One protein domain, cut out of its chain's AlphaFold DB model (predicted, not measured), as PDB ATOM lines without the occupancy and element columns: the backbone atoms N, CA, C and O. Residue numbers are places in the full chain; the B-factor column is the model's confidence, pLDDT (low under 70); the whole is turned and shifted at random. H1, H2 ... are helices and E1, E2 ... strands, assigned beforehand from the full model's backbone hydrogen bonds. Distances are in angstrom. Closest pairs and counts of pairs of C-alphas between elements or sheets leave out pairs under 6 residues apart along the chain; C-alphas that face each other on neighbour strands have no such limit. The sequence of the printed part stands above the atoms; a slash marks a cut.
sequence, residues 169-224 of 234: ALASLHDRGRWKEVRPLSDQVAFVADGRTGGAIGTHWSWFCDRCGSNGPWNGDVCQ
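What this domain is: This is residues 169 to 224 of the 234 residues of the protein "HNH endonuclease" of Streptomyces sp. NEAU-sy36 (UniProt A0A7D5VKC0). With little regular structure, this is a small, twisted sheet of three strands, E1, E2 and E3, grazed by a short helix, H1, while loops of residues 203 to 224 gather on the E3 side. The 56 printed residues run H1, E1, E2, E3; the order E1 - E2 - E3 is an antiparallel meander, each strand the neighbour of the one before. Mostly strand, with 21 residues in named elements, it is compact: radius of gyration of the C-alphas 9.8 A, spans 25 by 23 by 20 A.

How they stand to each other: H1, residues 169 to 172, only grazes the sheet; the C-alphas of Ala 169 and Gly 202 are 5.6 A apart. It is too short for an O i to N i+4 pair. E1, residues 180 to 186, and E2, residues 189 to 193, form a hairpin; N 182 and O 191 are 2.8 A apart. E2 and E3, residues 198 to 202, form another; N 201 and O 190 are 2.8 A apart.

Where its parts are: H1 begins at C-alpha 169 (343.925, 314.320, 349.834). E1 is 15.9 A long, E2 13.5 A and E3 13.4 A, ending at C-alpha 202 (339.447, 312.216, 352.481).

The domain as a whole: The printed part has no cut and no long link. Residues 169 to 172, 174 and 176 have pLDDT under 70.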
ATOM      1  N   ALA A 169     345.207 314.957 350.143       65.94
ATOM      2  CA  ALA A 169     343.925 314.320 349.834       65.94
ATOM      3  C   ALA A 169     343.597 314.297 348.324       65.94
ATOM      4  O   ALA A 169     343.030 313.318 347.837       65.94
ATOM      5  N   LEU A 170     344.018 315.310 347.555       67.62
ATOM      6  CA  LEU A 170     343.761 315.398 346.109       67.62
ATOM      7  C   LEU A 170     344.502 314.335 345.287       67.62
ATOM      8  O   LEU A 170     344.079 314.016 344.173       67.62
ATOM      9  N   ALA A 171     345.568 313.733 345.823       69.00
ATOM     10  CA  ALA A 171     346.276 312.651 345.145       69.00
ATOM     11  C   ALA A 171     345.390 311.405 344.943       69.00
ATOM     12  O   ALA A 171     345.623 310.630 344.016       69.00
ATOM     13  N   SER A 172     344.344 311.224 345.752       65.62
ATOM     14  CA  SER A 172     343.457 310.050 345.707       65.62
ATOM     15  C   SER A 172     342.323 310.132 344.667       65.62
ATOM     16  O   SER A 172     341.471 309.246 344.600       65.62
ATOM     17  N   LEU A 173     342.293 311.179 343.834       70.38
ATOM     18  CA  LEU A 173     341.230 311.384 342.847       70.38
ATOM     19  C   LEU A 173     341.453 310.648 341.529       70.38
ATOM     20  O   LEU A 173     342.547 310.661 340.965       70.38
ATOM     21  N   HIS A 174     340.349 310.126 340.987       66.38
ATOM     22  CA  HIS A 174     340.285 309.571 339.636       66.38
ATOM     23  C   HIS A 174     340.445 310.659 338.553       66.38
ATOM     24  O   HIS A 174     341.055 310.411 337.518       66.38
ATOM     25  N   ASP A 175     339.942 311.877 338.795       71.88
ATOM     26  CA  ASP A 175     340.021 313.011 337.859       71.88
ATOM     27  C   ASP A 175     340.685 314.235 338.514       71.88
ATOM     28  O   ASP A 175     340.036 315.196 338.931       71.88
ATOM     29  N   ARG A 176     342.014 314.174 338.653       69.06
ATOM     30  CA  ARG A 176     342.823 315.203 339.338       69.06
ATOM     31  C   ARG A 176     342.815 316.569 338.639       69.06
ATOM     32  O   ARG A 176     343.104 317.568 339.282       69.06
ATOM     33  N   GLY A 177     342.529 316.618 337.336       76.12
ATOM     34  CA  GLY A 177     342.513 317.869 336.568       76.12
ATOM     35  C   GLY A 177     341.241 318.689 336.779       76.12
ATOM     36  O   GLY A 177     341.260 319.911 336.623       76.12
ATOM     37  N   ARG A 178     340.145 318.022 337.156       82.75
ATOM     38  CA  ARG A 178     338.834 318.639 337.371       82.75
ATOM     39  C   ARG A 178     338.721 319.369 338.708       82.75
ATOM     40  O   ARG A 178     338.099 320.426 338.774       82.75
ATOM     41  N   TRP A 179     339.299 318.812 339.769       86.19
ATOM     42  CA  TRP A 179     339.072 319.282 341.134       86.19
ATOM     43  C   TRP A 179     340.179 320.215 341.614       86.19
ATOM     44  O   TRP A 179     341.357 319.864 341.594       86.19
ATOM     45  N   LYS A 180     339.787 321.392 342.101       87.06
ATOM     46  CA  LYS A 180     340.686 322.345 342.754       87.06
ATOM     47  C   LYS A 180     340.401 322.388 344.241       87.06
ATOM     48  O   LYS A 180     339.243 322.396 344.651       87.06
ATOM     49  N   GLU A 181     341.455 322.449 345.039       85.50
ATOM     50  CA  GLU A 181     341.326 322.706 346.466       85.50
ATOM     51  C   GLU A 181     340.718 324.083 346.708       85.50
ATOM     52  O   GLU A 181     341.172 325.084 346.155       85.50
ATOM     53  N   VAL A 182     339.680 324.118 347.535       86.44
ATOM     54  CA  VAL A 182     339.053 325.357 347.998       86.44
ATOM     55  C   VAL A 182     339.492 325.655 349.423       86.44
ATOM     56  O   VAL A 182     339.757 326.806 349.760       86.44
ATOM     57  N   ARG A 183     339.546 324.623 350.273       83.44
ATOM     58  CA  ARG A 183     339.900 324.773 351.684       83.44
ATOM     59  C   ARG A 183     340.448 323.465 352.266       83.44
ATOM     60  O   ARG A 183     339.715 322.476 352.256       83.44
ATOM     61  N   PRO A 184     341.648 323.456 352.863       82.88
ATOM     62  CA  PRO A 184     342.102 322.326 353.664       82.88
ATOM     63  C   PRO A 184     341.359 322.296 355.009       82.88
ATOM     64  O   PRO A 184     341.082 323.348 355.598       82.88
ATOM     65  N   LEU A 185     341.013 321.103 355.500       79.94
ATOM     66  CA  LEU A 185     340.446 320.912 356.844       79.94
ATOM     67  C   LEU A 185     341.467 320.288 357.798       79.94
ATOM     68  O   LEU A 185     341.602 320.733 358.934       79.94
ATOM     69  N   SER A 186     342.183 319.277 357.322       83.12
ATOM     70  CA  SER A 186     343.305 318.611 357.984       83.12
ATOM     71  C   SER A 186     344.205 318.009 356.916       83.12
ATOM     72  O   SER A 186     343.781 317.908 355.777       83.12
ATOM     73  N   ASP A 187     345.381 317.507 357.281       75.94
ATOM     74  CA  ASP A 187     346.282 316.749 356.397       75.94
ATOM     75  C   ASP A 187     345.607 315.615 355.593       75.94
ATOM     76  O   ASP A 187     346.059 315.258 354.501       75.94
ATOM     77  N   GLN A 188     344.505 315.068 356.108       79.12
ATOM     78  CA  GLN A 188     343.768 313.959 355.507       79.12
ATOM     79  C   GLN A 188     342.489 314.367 354.777       79.12
ATOM     80  O   GLN A 188     341.986 313.564 353.992       79.12
ATOM     81  N   VAL A 189     341.950 315.570 355.011       83.81
ATOM     82  CA  VAL A 189     340.641 315.982 354.478       83.81
ATOM     83  C   VAL A 189     340.682 317.404 353.925       83.81
ATOM     84  O   VAL A 189     341.144 318.333 354.584       83.81
ATOM     85  N   ALA A 190     340.123 317.601 352.733       88.88
ATOM     86  CA  ALA A 190     339.983 318.922 352.121       88.88
ATOM     87  C   ALA A 190     338.620 319.101 351.449       88.88
ATOM     88  O   ALA A 190     337.989 318.140 351.016       88.88
ATOM     89  N   PHE A 191     338.180 320.350 351.322       89.62
ATOM     90  CA  PHE A 191     337.097 320.738 350.426       89.62
ATOM     91  C   PHE A 191     337.652 321.115 349.064       89.62
ATOM     92  O   PHE A 191     338.607 321.891 348.952       89.62
ATOM     93  N   VAL A 192     337.008 320.597 348.024       90.25
ATOM     94  CA  VAL A 192     337.414 320.802 346.635       90.25
ATOM     95  C   VAL A 192     336.201 321.149 345.775       90.25
ATOM     96  O   VAL A 192     335.071 320.784 346.105       90.25
ATOM     97  N   ALA A 193     336.431 321.855 344.672       90.88
ATOM     98  CA  ALA A 193     335.396 322.242 343.720       90.88
ATOM     99  C   ALA A 193     335.927 322.271 342.284       90.88
ATOM    100  O   ALA A 193     337.116 322.486 342.049       90.88
ATOM    101  N   ASP A 194     335.031 322.083 341.318       88.06
ATOM    102  CA  ASP A 194     335.318 322.166 339.876       88.06
ATOM    103  C   ASP A 194     334.740 323.438 339.222       88.06
ATOM    104  O   ASP A 194     334.740 323.587 338.001       88.06
ATOM    105  N   GLY A 195     334.227 324.363 340.041       86.19
ATOM    106  CA  GLY A 195     333.548 325.586 339.602       86.19
ATOM    107  C   GLY A 195     332.044 325.428 339.354       86.19
ATOM    108  O   GLY A 195     331.372 326.430 339.122       86.19
ATOM    109  N   ARG A 196     331.492 324.209 339.427       84.62
ATOM    110  CA  ARG A 196     330.040 323.940 339.345       84.62
ATOM    111  C   ARG A 196     329.516 323.197 340.566       84.62
ATOM    112  O   ARG A 196     328.417 323.466 341.037       84.62
ATOM    113  N   THR A 197     330.306 322.260 341.060       87.94
ATOM    114  CA  THR A 197     330.006 321.384 342.187       87.94
ATOM    115  C   THR A 197     331.202 321.347 343.128       87.94
ATOM    116  O   THR A 197     332.319 321.726 342.763       87.94
ATOM    117  N   GLY A 198     330.967 320.915 344.361       90.81
ATOM    118  CA  GLY A 198     332.012 320.770 345.358       90.81
ATOM    119  C   GLY A 198     331.658 319.707 346.380       90.81
ATOM    120  O   GLY A 198     330.513 319.258 346.465       90.81
ATOM    121  N   GLY A 199     332.663 319.292 347.138       92.19
ATOM    122  CA  GLY A 199     332.517 318.271 348.159       92.19
ATOM    123  C   GLY A 199     333.779 318.114 348.991       92.19
ATOM    124  O   GLY A 199     334.826 318.688 348.679       92.19
ATOM    125  N   ALA A 200     333.665 317.338 350.060       91.62
ATOM    126  CA  ALA A 200     334.806 316.960 350.879       91.62
ATOM    127  C   ALA A 200     335.489 315.720 350.293       91.62
ATOM    128  O   ALA A 200     334.833 314.821 349.771       91.62
ATOM    129  N   ILE A 201     336.808 315.661 350.377       89.44
ATOM    130  CA  ILE A 201     337.611 314.495 350.017       89.44
ATOM    131  C   ILE A 201     338.462 314.089 351.209       89.44
ATOM    132  O   ILE A 201     338.990 314.961 351.897       89.44
ATOM    133  N   GLY A 202     338.616 312.782 351.422       85.50
ATOM    134  CA  GLY A 202     339.447 312.216 352.481       85.50
ATOM    135  C   GLY A 202     340.470 311.206 351.962       85.50
ATOM    136  O   GLY A 202     340.338 310.669 350.868       85.50
ATOM    137  N   THR A 203     341.499 310.903 352.747       80.25
ATOM    138  CA  THR A 203     342.452 309.816 352.436       80.25
ATOM    139  C   THR A 203     342.049 308.471 353.047       80.25
ATOM    140  O   THR A 203     342.509 307.429 352.584       80.25
ATOM    141  N   HIS A 204     341.180 308.474 354.061       77.38
ATOM    142  CA  HIS A 204     340.741 307.271 354.770       77.38
ATOM    143  C   HIS A 204     339.783 306.409 353.925       77.38
ATOM    144  O   HIS A 204     338.975 306.933 353.162       77.38
ATOM    145  N   TRP A 205     339.825 305.083 354.100       74.06
ATOM    146  CA  TRP A 205     339.042 304.115 353.313       74.06
ATOM    147  C   TRP A 205     337.522 304.303 353.422       74.06
ATOM    148  O   TRP A 205     336.795 303.944 352.505       74.06
ATOM    149  N   SER A 206     337.029 304.920 354.502       78.69
ATOM    150  CA  SER A 206     335.605 305.260 354.662       78.69
ATOM    151  C   SER A 206     335.094 306.275 353.633       78.69
ATOM    152  O   SER A 206     333.891 306.464 353.506       78.69
ATOM    153  N   TRP A 207     335.999 306.962 352.934       84.06
ATOM    154  CA  TRP A 207     335.673 307.895 351.860       84.06
ATOM    155  C   TRP A 207     335.618 307.209 350.494       84.06
ATOM    156  O   TRP A 207     335.306 307.864 349.505       84.06
ATOM    157  N   PHE A 208     335.948 305.921 350.408       83.00
ATOM    158  CA  PHE A 208     336.041 305.201 349.149       83.00
ATOM    159  C   PHE A 208     334.652 304.947 348.560       83.00
ATOM    160  O   PHE A 208     333.799 304.316 349.182       83.00
ATOM    161  N   CYS A 209     334.416 305.435 347.344       82.94
ATOM    162  CA  CYS A 209     333.203 305.131 346.602       82.94
ATOM    163  C   CYS A 209     333.303 303.708 346.054       82.94
ATOM    164  O   CYS A 209     334.120 303.428 345.183       82.94
ATOM    165  N   ASP A 210     332.432 302.830 346.525       80.81
ATOM    166  CA  ASP A 210     332.264 301.449 346.067       80.81
ATOM    167  C   ASP A 210     332.029 301.311 344.549       80.81
ATOM    168  O   ASP A 210     332.443 300.321 343.949       80.81
ATOM    169  N   ARG A 211     331.423 302.314 343.901       81.06
ATOM    170  CA  ARG A 211     331.170 302.288 342.452       81.06
ATOM    171  C   ARG A 211     332.375 302.668 341.597       81.06
ATOM    172  O   ARG A 211     332.628 302.016 340.588       81.06
ATOM    173  N   CYS A 212     333.054 303.775 341.905       81.12
ATOM    174  CA  CYS A 212     334.116 304.317 341.039       81.12
ATOM    175  C   CYS A 212     335.519 304.263 341.646       81.12
ATOM    176  O   CYS A 212     336.484 304.630 340.979       81.12
ATOM    177  N   GLY A 213     335.634 303.851 342.905       78.31
ATOM    178  CA  GLY A 213     336.890 303.756 343.633       78.31
ATOM    179  C   GLY A 213     337.578 305.088 343.932       78.31
ATOM    180  O   GLY A 213     338.767 305.094 344.236       78.31
ATOM    181  N   SER A 214     336.879 306.225 343.824       82.81
ATOM    182  CA  SER A 214     337.425 307.518 344.251       82.81
ATOM    183  C   SER A 214     337.102 307.784 345.717       82.81
ATOM    184  O   SER A 214     336.017 307.439 346.180       82.81
ATOM    185  N   ASN A 215     337.975 308.495 346.435       84.38
ATOM    186  CA  ASN A 215     337.693 308.919 347.811       84.38
ATOM    187  C   ASN A 215     336.761 310.152 347.909       84.38
ATOM    188  O   ASN A 215     336.852 310.969 348.829       84.38
ATOM    189  N   GLY A 216     335.887 310.335 346.919       81.38
ATOM    190  CA  GLY A 216     335.102 311.552 346.718       81.38
ATOM    191  C   GLY A 216     335.520 312.351 345.478       81.38
ATOM    192  O   GLY A 216     336.079 311.763 344.542       81.38
ATOM    193  N   PRO A 217     335.202 313.658 345.419       91.56
ATOM    194  CA  PRO A 217     334.623 314.464 346.501       91.56
ATOM    195  C   PRO A 217     333.187 314.041 346.826       91.56
ATOM    196  O   PRO A 217     332.461 313.618 345.930       91.56
ATOM    197  N   TRP A 218     332.767 314.170 348.080       91.44
ATOM    198  CA  TRP A 218     331.428 313.825 348.554       91.44
ATOM    199  C   TRP A 218     330.638 315.071 348.914       91.44
ATOM    200  O   TRP A 218     331.129 315.958 349.618       91.44
ATOM    201  N   ASN A 219     329.394 315.112 348.449       91.69
ATOM    202  CA  ASN A 219     328.395 316.066 348.904       91.69
ATOM    203  C   ASN A 219     327.257 315.269 349.544       91.69
ATOM    204  O   ASN A 219     326.451 314.658 348.838       91.69
ATOM    205  N   GLY A 220     327.266 315.207 350.876       88.44
ATOM    206  CA  GLY A 220     326.445 314.255 351.618       88.44
ATOM    207  C   GLY A 220     326.820 312.818 351.257       88.44
ATOM    208  O   GLY A 220     327.989 312.446 351.300       88.44
ATOM    209  N   ASP A 221     325.824 312.038 350.857       89.56
ATOM    210  CA  ASP A 221     325.951 310.647 350.426       89.56
ATOM    211  C   ASP A 221     326.284 310.494 348.930       89.56
ATOM    212  O   ASP A 221     326.396 309.375 348.443       89.56
ATOM    213  N   VAL A 222     326.465 311.589 348.177       91.62
ATOM    214  CA  VAL A 222     326.690 311.545 346.722       91.62
ATOM    215  C   VAL A 222     328.152 311.808 346.354       91.62
ATOM    216  O   VAL A 222     328.681 312.904 346.573       91.62
ATOM    217  N   CYS A 223     328.776 310.839 345.682       90.69
ATOM    218  CA  CYS A 223     330.097 310.975 345.082       90.69
ATOM    219  C   CYS A 223     330.032 311.874 343.840       90.69
ATOM    220  O   CYS A 223     329.448 311.520 342.817       90.69
ATOM    221  N   GLN A 224     330.689 313.028 343.890       91.00
ATOM    222  CA  GLN A 224     330.704 314.029 342.818       91.00
ATOM    223  C   GLN A 224     331.547 313.606 341.601       91.00
ATOM    224  O   GLN A 224     331.456 314.214 340.533       91.00
TER     225      GLN A 224